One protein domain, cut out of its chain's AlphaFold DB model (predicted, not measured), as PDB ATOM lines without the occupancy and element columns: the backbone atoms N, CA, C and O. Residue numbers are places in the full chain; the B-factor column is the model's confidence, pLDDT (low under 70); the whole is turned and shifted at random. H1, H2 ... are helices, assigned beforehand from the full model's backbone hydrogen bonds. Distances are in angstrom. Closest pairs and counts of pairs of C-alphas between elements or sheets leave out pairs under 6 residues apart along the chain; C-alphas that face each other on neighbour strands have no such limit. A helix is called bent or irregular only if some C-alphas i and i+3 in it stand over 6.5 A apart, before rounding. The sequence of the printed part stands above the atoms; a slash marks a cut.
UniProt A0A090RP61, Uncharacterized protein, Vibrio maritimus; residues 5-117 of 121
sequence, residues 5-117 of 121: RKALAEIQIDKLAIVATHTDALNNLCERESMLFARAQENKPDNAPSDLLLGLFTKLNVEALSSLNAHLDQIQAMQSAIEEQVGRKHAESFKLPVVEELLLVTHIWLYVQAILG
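Overview. This is residues 5 to 117 of the 121 residues of an uncharacterized protein of Vibrio maritimus (UniProt A0A090RP61). H1, H2 and H3 pack on a core of H6 and H4a, first arm of bent H4; arm H4b turns away with H5. The printed part has 113 residues with six named helices, H1 to H6. It is all helix, only just loose, close to compact: radius of gyration of the C-alphas 16.3 A, spans 55 by 28 by 26 A.

Arrangement. H3, residues 23 to 43, and H4, residues 49 to 86, each assigned as one helix by hydrogen bonds, are bent: C-alphas 32 and 35 are 7.4 A apart, C-alphas 70 and 73 8.1 A. H4a, to residue 70, touches H6, residues 97 to 115, opposite ways at a shallow tilt of 34 degrees, only just short of steep; closest C-alphas Phe 57 and Trp 109, 5.2 A. Every O i to N i+4 pair in H6 and the arms is within hydrogen-bond range.

Along the chain. H1, residues 5 to 10, begins at C-alpha (46.292, 24.481, 60.328); H2 is 17 to 21, H5 88 to 91; H6 ends at (40.838, 33.486, 46.678).

Size, cuts and confidence. No link is long; residues 88 to 92 are under pLDDT 70.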
ATOM      1  N   ARG A   5      47.722  24.609  60.010       96.31
ATOM      2  CA  ARG A   5      46.292  24.481  60.328       96.31
ATOM      3  C   ARG A   5      45.631  25.835  60.607       96.31
ATOM      4  O   ARG A   5      44.479  26.037  60.239       96.31
ATOM      5  N   LYS A   6      46.357  26.773  61.221       96.50
ATOM      6  CA  LYS A   6      45.854  28.127  61.472       96.50
ATOM      7  C   LYS A   6      45.766  28.937  60.177       96.50
ATOM      8  O   LYS A   6      44.742  29.565  59.948       96.50
ATOM      9  N   ALA A   7      46.780  28.861  59.315       97.12
ATOM     10  CA  ALA A   7      46.774  29.507  58.001       97.12
ATOM     11  C   ALA A   7      45.583  29.047  57.144       97.12
ATOM     12  O   ALA A   7      44.906  29.853  56.514       97.12
ATOM     13  N   LEU A   8      45.292  27.745  57.174       97.19
ATOM     14  CA  LEU A   8      44.137  27.157  56.501       97.19
ATOM     15  C   LEU A   8      42.800  27.642  57.089       97.19
ATOM     16  O   LEU A   8      41.874  27.964  56.344       97.19
ATOM     17  N   ALA A   9      42.698  27.748  58.414       95.56
ATOM     18  CA  ALA A   9      41.506  28.283  59.069       95.56
ATOM     19  C   ALA A   9      41.282  29.779  58.759       95.56
ATOM     20  O   ALA A   9      40.145  30.201  58.560       95.56
ATOM     21  N   GLU A  10      42.352  30.579  58.661       96.19
ATOM     22  CA  GLU A  10      42.284  32.012  58.324       96.19
ATOM     23  C   GLU A  10      41.705  32.257  56.926       96.19
ATOM     24  O   GLU A  10      40.936  33.201  56.740       96.19
ATOM     25  N   ILE A  11      41.993  31.370  55.967       95.00
ATOM     26  CA  ILE A  11      41.372  31.412  54.637       95.00
ATOM     27  C   ILE A  11      40.011  30.709  54.582       95.00
ATOM     28  O   ILE A  11      39.414  30.662  53.519       95.00
ATOM     29  N   GLN A  12      39.491  30.196  55.700       95.44
ATOM     30  CA  GLN A  12      38.161  29.590  55.816       95.44
ATOM     31  C   GLN A  12      37.958  28.298  55.002       95.44
ATOM     32  O   GLN A  12      36.856  28.060  54.498       95.44
ATOM     33  N   ILE A  13      38.970  27.416  54.933       94.88
ATOM     34  CA  ILE A  13      38.812  26.110  54.254       94.88
ATOM     35  C   ILE A  13      37.674  25.255  54.832       94.88
ATOM     36  O   ILE A  13      37.134  24.410  54.126       94.88
ATOM     37  N   ASP A  14      37.266  25.494  56.082       93.38
ATOM     38  CA  ASP A  14      36.172  24.771  56.742       93.38
ATOM     39  C   ASP A  14      34.810  24.986  56.054       93.38
ATOM     40  O   ASP A  14      33.868  24.230  56.280       93.38
ATOM     41  N   LYS A  15      34.693  25.993  55.175       92.25
ATOM     42  CA  LYS A  15      33.518  26.186  54.310       92.25
ATOM     43  C   LYS A  15      33.423  25.153  53.185       92.25
ATOM     44  O   LYS A  15      32.363  25.017  52.575       92.25
ATOM     45  N   LEU A  16      34.509  24.444  52.878       93.56
ATOM     46  CA  LEU A  16      34.520  23.405  51.858       93.56
ATOM     47  C   LEU A  16      33.915  22.120  52.432       93.56
ATOM     48  O   LEU A  16      34.448  21.539  53.374       93.56
ATOM     49  N   ALA A  17      32.842  21.618  51.817       93.69
ATOM     50  CA  ALA A  17      32.191  20.380  52.255       93.69
ATOM     51  C   ALA A  17      33.161  19.181  52.319       93.69
ATOM     52  O   ALA A  17      33.024  18.317  53.182       93.69
ATOM     53  N   ILE A  18      34.173  19.156  51.443       93.06
ATOM     54  CA  ILE A  18      35.210  18.115  51.418       93.06
ATOM     55  C   ILE A  18      36.048  18.085  52.708       93.06
ATOM     56  O   ILE A  18      36.446  17.016  53.155       93.06
ATOM     57  N   VAL A  19      36.278  19.239  53.345       93.38
ATOM     58  CA  VAL A  19      37.070  19.344  54.581       93.38
ATOM     59  C   VAL A  19      36.320  18.712  55.752       93.38
ATOM     60  O   VAL A  19      36.915  17.996  56.560       93.38
ATOM     61  N   ALA A  20      34.997  18.895  55.797       91.19
ATOM     62  CA  ALA A  20      34.139  18.267  56.796       91.19
ATOM     63  C   ALA A  20      34.065  16.737  56.636       91.19
ATOM     64  O   ALA A  20      33.902  16.025  57.621       91.19
ATOM     65  N   THR A  21      34.197  16.217  55.412       90.19
ATOM     66  CA  THR A  21      34.125  14.770  55.138       90.19
ATOM     67  C   THR A  21      35.481  14.057  55.200       90.19
ATOM     68  O   THR A  21      35.506  12.830  55.302       90.19
ATOM     69  N   HIS A  22      36.594  14.800  55.176       91.50
ATOM     70  CA  HIS A  22      37.969  14.278  55.122       91.50
ATOM     71  C   HIS A  22      38.846  14.811  56.271       91.50
ATOM     72  O   HIS A  22      40.031  15.098  56.087       91.50
ATOM     73  N   THR A  23      38.281  14.966  57.472       90.56
ATOM     74  CA  THR A  23      38.980  15.588  58.613       90.56
ATOM     75  C   THR A  23      40.258  14.848  59.016       90.56
ATOM     76  O   THR A  23      41.270  15.498  59.278       90.56
ATOM     77  N   ASP A  24      40.257  13.512  58.996       89.75
ATOM     78  CA  ASP A  24      41.450  12.714  59.318       89.75
ATOM     79  C   ASP A  24      42.563  12.909  58.284       89.75
ATOM     80  O   ASP A  24      43.721  13.117  58.645       89.75
ATOM     81  N   ALA A  25      42.214  12.927  56.994       90.62
ATOM     82  CA  ALA A  25      43.174  13.210  55.931       90.62
ATOM     83  C   ALA A  25      43.756  14.627  56.069       90.62
ATOM     84  O   ALA A  25      44.960  14.817  55.899       90.62
ATOM     85  N   LEU A  26      42.937  15.611  56.459       94.69
ATOM     86  CA  LEU A  26      43.404  16.971  56.721       94.69
ATOM     87  C   LEU A  26      44.335  17.044  57.938       94.69
ATOM     88  O   LEU A  26      45.332  17.763  57.890       94.69
ATOM     89  N   ASN A  27      44.029  16.322  59.019       93.69
ATOM     90  CA  ASN A  27      44.898  16.234  60.196       93.69
ATOM     91  C   ASN A  27      46.266  15.665  59.821       93.69
ATOM     92  O   ASN A  27      47.277  16.328  60.046       93.69
ATOM     93  N   ASN A  28      46.284  14.507  59.159       92.81
ATOM     94  CA  ASN A  28      47.514  13.845  58.732       92.81
ATOM     95  C   ASN A  28      48.343  14.729  57.788       92.81
ATOM     96  O   ASN A  28      49.560  14.830  57.935       92.81
ATOM     97  N   LEU A  29      47.688  15.410  56.842       95.38
ATOM     98  CA  LEU A  29      48.348  16.353  55.939       95.38
ATOM     99  C   LEU A  29      48.957  17.525  56.713       95.38
ATOM    100  O   LEU A  29      50.111  17.880  56.476       95.38
ATOM    101  N   CYS A  30      48.211  18.114  57.652       96.56
ATOM    102  CA  CYS A  30      48.717  19.215  58.467       96.56
ATOM    103  C   CYS A  30      49.944  18.781  59.272       96.56
ATOM    104  O   CYS A  30      50.945  19.490  59.265       96.56
ATOM    105  N   GLU A  31      49.900  17.624  59.928       96.31
ATOM    106  CA  GLU A  31      51.033  17.098  60.696       96.31
ATOM    107  C   GLU A  31      52.264  16.871  59.811       96.31
ATOM    108  O   GLU A  31      53.362  17.314  60.151       96.31
ATOM    109  N   ARG A  32      52.074  16.253  58.640       96.31
ATOM    110  CA  ARG A  32      53.151  15.948  57.691       96.31
ATOM    111  C   ARG A  32      53.806  17.204  57.115       96.31
ATOM    112  O   ARG A  32      55.028  17.269  57.006       96.31
ATOM    113  N   GLU A  33      53.008  18.206  56.754       97.62
ATOM    114  CA  GLU A  33      53.472  19.359  55.970       97.62
ATOM    115  C   GLU A  33      53.774  20.610  56.807       97.62
ATOM    116  O   GLU A  33      54.329  21.582  56.286       97.62
ATOM    117  N   SER A  34      53.473  20.603  58.112       96.69
ATOM    118  CA  SER A  34      53.691  21.764  58.993       96.69
ATOM    119  C   SER A  34      55.140  22.254  58.977       96.69
ATOM    120  O   SER A  34      55.386  23.454  58.866       96.69
ATOM    121  N   MET A  35      56.116  21.341  59.019       96.81
ATOM    122  CA  MET A  35      57.534  21.716  59.001       96.81
ATOM    123  C   MET A  35      57.952  22.338  57.662       96.81
ATOM    124  O   MET A  35      58.749  23.277  57.636       96.81
ATOM    125  N   LEU A  36      57.417  21.836  56.545       96.88
ATOM    126  CA  LEU A  36      57.694  22.399  55.225       96.88
ATOM    127  C   LEU A  36      57.100  23.806  55.101       96.88
ATOM    128  O   LEU A  36      57.774  24.717  54.622       96.88
ATOM    129  N   PHE A  37      55.871  23.997  55.583       98.06
ATOM    130  CA  PHE A  37      55.214  25.299  55.590       98.06
ATOM    131  C   PHE A  37      55.937  26.316  56.483       98.06
ATOM    132  O   PHE A  37      56.105  27.471  56.092       98.06
ATOM    133  N   ALA A  38      56.423  25.893  57.654       97.38
ATOM    134  CA  ALA A  38      57.249  26.736  58.512       97.38
ATOM    135  C   ALA A  38      58.525  27.184  57.778       97.38
ATOM    136  O   ALA A  38      58.763  28.378  57.615       97.38
ATOM    137  N   ARG A  39      59.284  26.250  57.196       97.06
ATOM    138  CA  ARG A  39      60.481  26.591  56.405       97.06
ATOM    139  C   ARG A  39      60.178  27.524  55.231       97.06
ATOM    140  O   ARG A  39      60.997  28.372  54.891       97.06
ATOM    141  N   ALA A  40      59.020  27.383  54.588       96.38
ATOM    142  CA  ALA A  40      58.614  28.274  53.504       96.38
ATOM    143  C   ALA A  40      58.413  29.720  53.992       96.38
ATOM    144  O   ALA A  40      58.850  30.643  53.308       96.38
ATOM    145  N   GLN A  41      57.821  29.909  55.176       97.25
ATOM    146  CA  GLN A  41      57.678  31.225  55.809       97.25
ATOM    147  C   GLN A  41      59.035  31.822  56.217       97.25
ATOM    148  O   GLN A  41      59.250  33.013  56.022       97.25
ATOM    149  N   GLU A  42      59.968  31.014  56.729       96.88
ATOM    150  CA  GLU A  42      61.332  31.469  57.063       96.88
ATOM    151  C   GLU A  42      62.117  31.920  55.828       96.88
ATOM    152  O   GLU A  42      62.786  32.949  55.851       96.88
ATOM    153  N   ASN A  43      62.025  31.156  54.737       96.12
ATOM    154  CA  ASN A  43      62.756  31.441  53.502       96.12
ATOM    155  C   ASN A  43      62.147  32.594  52.691       96.12
ATOM    156  O   ASN A  43      62.827  33.171  51.844       96.12
ATOM    157  N   LYS A  44      60.857  32.888  52.891       94.19
ATOM    158  CA  LYS A  44      60.102  33.918  52.164       94.19
ATOM    159  C   LYS A  44      59.227  34.727  53.135       94.19
ATOM    160  O   LYS A  44      58.002  34.655  53.043       94.19
ATOM    161  N   PRO A  45      59.832  35.486  54.066       92.75
ATOM    162  CA  PRO A  45      59.099  36.173  55.132       92.75
ATOM    163  C   PRO A  45      58.191  37.301  54.623       92.75
ATOM    164  O   PRO A  45      57.220  37.640  55.291       92.75
ATOM    165  N   ASP A  46      58.485  37.851  53.441       94.81
ATOM    166  CA  ASP A  46      57.701  38.924  52.817       94.81
ATOM    167  C   ASP A  46      56.451  38.411  52.078       94.81
ATOM    168  O   ASP A  46      55.592  39.201  51.687       94.81
ATOM    169  N   ASN A  47      56.330  37.094  51.874       93.25
ATOM    170  CA  ASN A  47      55.174  36.502  51.207       93.25
ATOM    171  C   ASN A  47      54.003  36.350  52.181       93.25
ATOM    172  O   ASN A  47      54.175  35.918  53.324       93.25
ATOM    173  N   ALA A  48      52.783  36.607  51.701       93.75
ATOM    174  CA  ALA A  48      51.599  36.322  52.492       93.75
ATOM    175  C   ALA A  48      51.465  34.802  52.719       93.75
ATOM    176  O   ALA A  48      51.784  34.008  51.824       93.75
ATOM    177  N   PRO A  49      50.934  34.355  53.873       94.31
ATOM    178  CA  PRO A  49      50.718  32.933  54.119       94.31
ATOM    179  C   PRO A  49      49.871  32.244  53.043       94.31
ATOM    180  O   PRO A  49      50.147  31.097  52.708       94.31
ATOM    181  N   SER A  50      48.897  32.941  52.446       94.06
ATOM    182  CA  SER A  50      48.089  32.441  51.324       94.06
ATOM    183  C   SER A  50      48.914  32.111  50.077       94.06
ATOM    184  O   SER A  50      48.645  31.106  49.421       94.06
ATOM    185  N   ASP A  51      49.954  32.892  49.772       95.06
ATOM    186  CA  ASP A  51      50.850  32.626  48.637       95.06
ATOM    187  C   ASP A  51      51.721  31.393  48.902       95.06
ATOM    188  O   ASP A  51      51.992  30.582  48.013       95.06
ATOM    189  N   LEU A  52      52.145  31.223  50.156       97.31
ATOM    190  CA  LEU A  52      52.895  30.048  50.590       97.31
ATOM    191  C   LEU A  52      52.013  28.793  50.603       97.31
ATOM    192  O   LEU A  52      52.479  27.722  50.209       97.31
ATOM    193  N   LEU A  53      50.737  28.926  50.984       97.62
ATOM    194  CA  LEU A  53      49.739  27.864  50.861       97.62
ATOM    195  C   LEU A  53      49.543  27.472  49.396       97.62
ATOM    196  O   LEU A  53      49.543  26.281  49.100       97.62
ATOM    197  N   LEU A  54      49.453  28.429  48.467       96.94
ATOM    198  CA  LEU A  54      49.353  28.114  47.039       96.94
ATOM    199  C   LEU A  54      50.546  27.272  46.575       96.94
ATOM    200  O   LEU A  54      50.358  26.247  45.918       96.94
ATOM    201  N   GLY A  55      51.767  27.671  46.943       96.62
ATOM    202  CA  GLY A  55      52.977  26.915  46.619       96.62
ATOM    203  C   GLY A  55      52.958  25.496  47.195       96.62
ATOM    204  O   GLY A  55      53.226  24.533  46.473       96.62
ATOM    205  N   LEU A  56      52.589  25.358  48.471       97.81
ATOM    206  CA  LEU A  56      52.477  24.064  49.145       97.81
ATOM    207  C   LEU A  56      51.440  23.162  48.464       97.81
ATOM    208  O   LEU A  56      51.755  22.037  48.090       97.81
ATOM    209  N   PHE A  57      50.223  23.659  48.251       97.88
ATOM    210  CA  PHE A  57      49.137  22.870  47.669       97.88
ATOM    211  C   PHE A  57      49.348  22.563  46.186       97.88
ATOM    212  O   PHE A  57      48.913  21.512  45.728       97.88
ATOM    213  N   THR A  58      50.085  23.402  45.454       97.62
ATOM    214  CA  THR A  58      50.517  23.073  44.086       97.62
ATOM    215  C   THR A  58      51.460  21.870  44.091       97.62
ATOM    216  O   THR A  58      51.250  20.927  43.333       97.62
ATOM    217  N   LYS A  59      52.465  21.859  44.981       97.88
ATOM    218  CA  LYS A  59      53.372  20.712  45.149       97.88
ATOM    219  C   LYS A  59      52.596  19.447  45.522       97.88
ATOM    220  O   LYS A  59      52.747  18.427  44.856       97.88
ATOM    221  N   LEU A  60      51.742  19.531  46.544       97.56
ATOM    222  CA  LEU A  60      50.959  18.391  47.022       97.56
ATOM    223  C   LEU A  60      50.018  17.842  45.948       97.56
ATOM    224  O   LEU A  60      49.866  16.631  45.837       97.56
ATOM    225  N   ASN A  61      49.400  18.708  45.142       97.56
ATOM    226  CA  ASN A  61      48.516  18.273  44.067       97.56
ATOM    227  C   ASN A  61      49.283  17.483  42.996       97.56
ATOM    228  O   ASN A  61      48.841  16.406  42.600       97.56
ATOM    229  N   VAL A  62      50.462  17.968  42.589       97.44
ATOM    230  CA  VAL A  62      51.343  17.259  41.646       97.44
ATOM    231  C   VAL A  62      51.789  15.909  42.211       97.44
ATOM    232  O   VAL A  62      51.743  14.904  41.503       97.44
ATOM    233  N   GLU A  63      52.186  15.861  43.485       95.88
ATOM    234  CA  GLU A  63      52.606  14.627  44.158       95.88
ATOM    235  C   GLU A  63      51.459  13.608  44.255       95.88
ATOM    236  O   GLU A  63      51.643  12.443  43.896       95.88
ATOM    237  N   ALA A  64      50.262  14.047  44.654       94.06
ATOM    238  CA  ALA A  64      49.081  13.192  44.755       94.06
ATOM    239  C   ALA A  64      48.645  12.647  43.384       94.06
ATOM    240  O   ALA A  64      48.369  11.453  43.255       94.06
ATOM    241  N   LEU A  65      48.646  13.485  42.340       94.94
ATOM    242  CA  LEU A  65      48.357  13.053  40.968       94.94
ATOM    243  C   LEU A  65      49.398  12.057  40.462       94.94
ATOM    244  O   LEU A  65      49.045  11.044  39.858       94.94
ATOM    245  N   SER A  66      50.680  12.321  40.715       94.31
ATOM    246  CA  SER A  66      51.749  11.414  40.309       94.31
ATOM    247  C   SER A  66      51.645  10.066  41.020       94.31
ATOM    248  O   SER A  66      51.859   9.037  40.380       94.31
ATOM    249  N   SER A  67      51.304  10.056  42.312       90.69
ATOM    250  CA  SER A  67      51.091   8.828  43.080       90.69
ATOM    251  C   SER A  67      49.891   8.041  42.555       90.69
ATOM    252  O   SER A  67      50.025   6.850  42.277       90.69
ATOM    253  N   LEU A  68      48.747   8.697  42.326       90.44
ATOM    254  CA  LEU A  68      47.568   8.030  41.772       90.44
ATOM    255  C   LEU A  68      47.870   7.409  40.403       90.44
ATOM    256  O   LEU A  68      47.558   6.244  40.180       90.44
ATOM    257  N   ASN A  69      48.516   8.162  39.511       91.38
ATOM    258  CA  ASN A  69      48.860   7.677  38.175       91.38
ATOM    259  C   ASN A  69      49.817   6.479  38.216       91.38
ATOM    260  O   ASN A  69      49.664   5.558  37.420       91.38
ATOM    261  N   ALA A  70      50.769   6.454  39.153       90.56
ATOM    262  CA  ALA A  70      51.691   5.330  39.314       90.56
ATOM    263  C   ALA A  70      50.995   4.035  39.778       90.56
ATOM    264  O   ALA A  70      51.505   2.942  39.531       90.56
ATOM    265  N   HIS A  71      49.837   4.153  40.433       87.25
ATOM    266  CA  HIS A  71      49.099   3.034  41.023       87.25
ATOM    267  C   HIS A  71      47.725   2.796  40.380       87.25
ATOM    268  O   HIS A  71      46.957   1.971  40.876       87.25
ATOM    269  N   LEU A  72      47.405   3.486  39.281       88.75
ATOM    270  CA  LEU A  72      46.067   3.496  38.685       88.75
ATOM    271  C   LEU A  72      45.582   2.084  38.332       88.75
ATOM    272  O   LEU A  72      44.491   1.689  38.739       88.75
ATOM    273  N   ASP A  73      46.422   1.303  37.652       88.44
ATOM    274  CA  ASP A  73      46.084  -0.059  37.227       88.44
ATOM    275  C   ASP A  73      45.825  -0.982  38.429       88.44
ATOM    276  O   ASP A  73      44.904  -1.799  38.428       88.44
ATOM    277  N   GLN A  74      46.610  -0.823  39.499       87.31
ATOM    278  CA  GLN A  74      46.474  -1.607  40.730       87.31
ATOM    279  C   GLN A  74      45.182  -1.249  41.471       87.31
ATOM    280  O   GLN A  74      44.484  -2.129  41.973       87.31
ATOM    281  N   ILE A  75      44.848   0.040  41.505       86.81
ATOM    282  CA  ILE A  75      43.617   0.554  42.103       86.81
ATOM    283  C   ILE A  75      42.394   0.030  41.348       86.81
ATOM    284  O   ILE A  75      41.458  -0.456  41.980       86.81
ATOM    285  N   GLN A  76      42.420   0.057  40.015       86.56
ATOM    286  CA  GLN A  76      41.335  -0.473  39.186       86.56
ATOM    287  C   GLN A  76      41.151  -1.983  39.369       86.56
ATOM    288  O   GLN A  76      40.019  -2.460  39.496       86.56
ATOM    289  N   ALA A  77      42.252  -2.738  39.432       87.44
ATOM    290  CA  ALA A  77      42.207  -4.173  39.694       87.44
ATOM    291  C   ALA A  77      41.617  -4.477  41.081       87.44
ATOM    292  O   ALA A  77      40.759  -5.349  41.213       87.44
ATOM    293  N   MET A  78      42.023  -3.721  42.105       85.19
ATOM    294  CA  MET A  78      41.493  -3.866  43.459       85.19
ATOM    295  C   MET A  78      40.002  -3.526  43.528       85.19
ATOM    296  O   MET A  78      39.236  -4.283  44.116       85.19
ATOM    297  N   GLN A  79      39.576  -2.425  42.907       84.31
ATOM    298  CA  GLN A  79      38.165  -2.046  42.863       84.31
ATOM    299  C   GLN A  79      37.317  -3.124  42.174       84.31
ATOM    300  O   GLN A  79      36.278  -3.509  42.702       84.31
ATOM    301  N   SER A  80      37.803  -3.675  41.057       85.31
ATOM    302  CA  SER A  80      37.127  -4.766  40.342       85.31
ATOM    303  C   SER A  80      36.979  -6.020  41.213       85.31
ATOM    304  O   SER A  80      35.893  -6.590  41.282       85.31
ATOM    305  N   ALA A  81      38.034  -6.419  41.932       85.69
ATOM    306  CA  ALA A  81      37.994  -7.576  42.830       85.69
ATOM    307  C   ALA A  81      37.021  -7.374  44.008       85.69
ATOM    308  O   ALA A  81      36.297  -8.293  44.389       85.69
ATOM    309  N   ILE A  82      36.967  -6.162  44.571       83.50
ATOM    310  CA  ILE A  82      36.014  -5.813  45.634       83.50
ATOM    311  C   ILE A  82      34.580  -5.865  45.093       83.50
ATOM    312  O   ILE A  82      33.713  -6.477  45.716       83.50
ATOM    313  N   GLU A  83      34.319  -5.269  43.928       84.62
ATOM    314  CA  GLU A  83      32.995  -5.297  43.297       84.62
ATOM    315  C   GLU A  83      32.509  -6.723  43.020       84.62
ATOM    316  O   GLU A  83      31.332  -7.016  43.244       84.62
ATOM    317  N   GLU A  84      33.403  -7.610  42.582       85.31
ATOM    318  CA  GLU A  84      33.101  -9.022  42.351       85.31
ATOM    319  C   GLU A  84      32.761  -9.762  43.656       85.31
ATOM    320  O   GLU A  84      31.864 -10.605  43.676       85.31
ATOM    321  N   GLN A  85      33.426  -9.424  44.765       81.94
ATOM    322  CA  GLN A  85      33.309 -10.172  46.017       81.94
ATOM    323  C   GLN A  85      32.178  -9.698  46.942       81.94
ATOM    324  O   GLN A  85      31.532 -10.528  47.584       81.94
ATOM    325  N   VAL A  86      31.928  -8.388  47.037       79.12
ATOM    326  CA  VAL A  86      30.912  -7.816  47.949       79.12
ATOM    327  C   VAL A  86      29.739  -7.148  47.225       79.12
ATOM    328  O   VAL A  86      28.792  -6.688  47.866       79.12
ATOM    329  N   GLY A  87      29.765  -7.127  45.889       76.94
ATOM    330  CA  GLY A  87      28.767  -6.465  45.059       76.94
ATOM    331  C   GLY A  87      28.905  -4.937  45.067       76.94
ATOM    332  O   GLY A  87      29.343  -4.318  46.040       76.94
ATOM    333  N   ARG A  88      28.460  -4.294  43.979       69.69
ATOM    334  CA  ARG A  88      28.593  -2.834  43.772       69.69
ATOM    335  C   ARG A  88      28.096  -1.981  44.942       69.69
ATOM    336  O   ARG A  88      28.734  -1.002  45.301       69.69
ATOM    337  N   LYS A  89      26.997  -2.390  45.589       66.38
ATOM    338  CA  LYS A  89      26.367  -1.642  46.692       66.38
ATOM    339  C   LYS A  89      27.264  -1.507  47.933       66.38
ATOM    340  O   LYS A  89      26.985  -0.670  48.783       66.38
ATOM    341  N   HIS A  90      28.273  -2.360  48.107       66.44
ATOM    342  CA  HIS A  90      29.190  -2.302  49.255       66.44
ATOM    343  C   HIS A  90      30.594  -1.840  48.850       66.44
ATOM    344  O   HIS A  90      31.305  -1.277  49.679       66.44
ATOM    345  N   ALA A  91      30.954  -1.982  47.570       68.31
ATOM    346  CA  ALA A  91      32.200  -1.461  47.014       68.31
ATOM    347  C   ALA A  91      32.302   0.073  47.109       68.31
ATOM    348  O   ALA A  91      33.372   0.591  47.405       68.31
ATOM    349  N   GLU A  92      31.189   0.801  46.966       68.38
ATOM    350  CA  GLU A  92      31.146   2.271  47.100       68.38
ATOM    351  C   GLU A  92      31.526   2.782  48.503       68.38
ATOM    352  O   GLU A  92      31.863   3.950  48.670       68.38
ATOM    353  N   SER A  93      31.481   1.923  49.528       72.12
ATOM    354  CA  SER A  93      31.923   2.280  50.886       72.12
ATOM    355  C   SER A  93      33.439   2.155  51.071       72.12
ATOM    356  O   SER A  93      33.966   2.560  52.108       72.12
ATOM    357  N   PHE A  94      34.146   1.576  50.099       74.94
ATOM    358  CA  PHE A  94      35.585   1.397  50.173       74.94
ATOM    359  C   PHE A  94      36.303   2.706  49.842       74.94
ATOM    360  O   PHE A  94      36.293   3.183  48.709       74.94
ATOM    361  N   LYS A  95      36.946   3.281  50.857       77.88
ATOM    362  CA  LYS A  95      37.748   4.495  50.721       77.88
ATOM    363  C   LYS A  95      39.193   4.146  50.420       77.88
ATOM    364  O   LYS A  95      39.823   3.381  51.146       77.88
ATOM    365  N   LEU A  96      39.730   4.770  49.380       84.44
ATOM    366  CA  LEU A  96      41.130   4.651  49.004       84.44
ATOM    367  C   LEU A  96      41.911   5.861  49.513       84.44
ATOM    368  O   LEU A  96      41.693   6.948  48.985       84.44
ATOM    369  N   PRO A  97      42.851   5.707  50.467       84.19
ATOM    370  CA  PRO A  97      43.557   6.844  51.061       84.19
ATOM    371  C   PRO A  97      44.198   7.789  50.035       84.19
ATOM    372  O   PRO A  97      44.099   9.000  50.181       84.19
ATOM    373  N   VAL A  98      44.777   7.246  48.958       86.69
ATOM    374  CA  VAL A  98      45.381   8.040  47.872       86.69
ATOM    375  C   VAL A  98      44.353   8.867  47.088       86.69
ATOM    376  O   VAL A  98      44.646   9.984  46.667       86.69
ATOM    377  N   VAL A  99      43.131   8.352  46.919       88.06
ATOM    378  CA  VAL A  99      42.034   9.062  46.243       88.06
ATOM    379  C   VAL A  99      41.452  10.127  47.170       88.06
ATOM    380  O   VAL A  99      41.256  11.263  46.746       88.06
ATOM    381  N   GLU A 100      41.231   9.788  48.442       89.19
ATOM    382  CA  GLU A 100      40.750  10.715  49.474       89.19
ATOM    383  C   GLU A 100      41.719  11.899  49.649       89.19
ATOM    384  O   GLU A 100      41.295  13.054  49.723       89.19
ATOM    385  N   GLU A 101      43.029  11.634  49.656       90.56
ATOM    386  CA  GLU A 101      44.057  12.673  49.731       90.56
ATOM    387  C   GLU A 101      44.075  13.548  48.475       90.56
ATOM    388  O   GLU A 101      44.062  14.776  48.591       90.56
ATOM    389  N   LEU A 102      44.037  12.951  47.276       93.62
ATOM    390  CA  LEU A 102      43.976  13.718  46.031       93.62
ATOM    391  C   LEU A 102      42.741  14.625  45.991       93.62
ATOM    392  O   LEU A 102      42.858  15.796  45.618       93.62
ATOM    393  N   LEU A 103      41.570  14.114  46.382       93.75
ATOM    394  CA  LEU A 103      40.334  14.892  46.433       93.75
ATOM    395  C   LEU A 103      40.482  16.083  47.380       93.75
ATOM    396  O   LEU A 103      40.241  17.219  46.962       93.75
ATOM    397  N   LEU A 104      40.920  15.851  48.617       95.88
ATOM    398  CA  LEU A 104      41.111  16.906  49.610       95.88
ATOM    399  C   LEU A 104      42.100  17.976  49.122       95.88
ATOM    400  O   LEU A 104      41.779  19.167  49.125       95.88
ATOM    401  N   VAL A 105      43.284  17.555  48.670       97.06
ATOM    402  CA  VAL A 105      44.351  18.451  48.203       97.06
ATOM    403  C   VAL A 105      43.893  19.274  47.005       97.06
ATOM    404  O   VAL A 105      44.116  20.483  46.982       97.06
ATOM    405  N   THR A 106      43.222  18.655  46.030       97.25
ATOM    406  CA  THR A 106      42.740  19.345  44.823       97.25
ATOM    407  C   THR A 106      41.727  20.429  45.165       97.25
ATOM    408  O   THR A 106      41.824  21.543  44.657       97.25
ATOM    409  N   HIS A 107      40.774  20.145  46.054       97.06
ATOM    410  CA  HIS A 107      39.757  21.129  46.420       97.06
ATOM    411  C   HIS A 107      40.346  22.310  47.194       97.06
ATOM    412  O   HIS A 107      39.987  23.453  46.914       97.06
ATOM    413  N   ILE A 108      41.263  22.060  48.135       97.25
ATOM    414  CA  ILE A 108      41.934  23.149  48.857       97.25
ATOM    415  C   ILE A 108      42.811  23.959  47.894       97.25
ATOM    416  O   ILE A 108      42.791  25.186  47.941       97.25
ATOM    417  N   TRP A 109      43.530  23.302  46.983       97.56
ATOM    418  CA  TRP A 109      44.352  23.972  45.976       97.56
ATOM    419  C   TRP A 109      43.534  24.916  45.085       97.56
ATOM    420  O   TRP A 109      43.858  26.101  44.994       97.56
ATOM    421  N   LEU A 110      42.432  24.425  44.505       96.44
ATOM    422  CA  LEU A 110      41.523  25.235  43.687       96.44
ATOM    423  C   LEU A 110      40.915  26.394  44.487       96.44
ATOM    424  O   LEU A 110      40.778  27.504  43.976       96.44
ATOM    425  N   TYR A 111      40.579  26.161  45.755       96.31
ATOM    426  CA  TYR A 111      40.043  27.193  46.635       96.31
ATOM    427  C   TYR A 111      41.052  28.316  46.906       96.31
ATOM    428  O   TYR A 111      40.715  29.495  46.790       96.31
ATOM    429  N   VAL A 112      42.305  27.963  47.203       95.38
ATOM    430  CA  VAL A 112      43.390  28.936  47.389       95.38
ATOM    431  C   VAL A 112      43.617  29.743  46.106       95.38
ATOM    432  O   VAL A 112      43.743  30.965  46.167       95.38
ATOM    433  N   GLN A 113      43.602  29.091  44.939       93.75
ATOM    434  CA  GLN A 113      43.701  29.772  43.644       93.75
ATOM    435  C   GLN A 113      42.552  30.758  43.403       93.75
ATOM    436  O   GLN A 113      42.790  31.871  42.931       93.75
ATOM    437  N   ALA A 114      41.318  30.379  43.745       92.88
ATOM    438  CA  ALA A 114      40.150  31.241  43.599       92.88
ATOM    439  C   ALA A 114      40.240  32.489  44.495       92.88
ATOM    440  O   ALA A 114      39.994  33.596  44.021       92.88
ATOM    441  N   ILE A 115      40.659  32.344  45.759       92.62
ATOM    442  CA  ILE A 115      40.838  33.486  46.678       92.62
ATOM    443  C   ILE A 115      41.901  34.460  46.165       92.62
ATOM    444  O   ILE A 115      41.738  35.673  46.287       92.62
ATOM    445  N   LEU A 116      42.982  33.942  45.579       90.56
ATOM    446  CA  LEU A 116      44.051  34.766  45.015       90.56
ATOM    447  C   LEU A 116      43.680  35.386  43.653       90.56
ATOM    448  O   LEU A 116      44.479  36.129  43.089       90.56
ATOM    449  N   GLY A 117      42.495  35.085  43.108       84.12
ATOM    450  CA  GLY A 117      42.008  35.632  41.839       84.12
ATOM    451  C   GLY A 117      42.559  34.947  40.584       84.12
ATOM    452  O   GLY A 117      42.449  35.503  39.496       84.12
TER     453      GLY A 117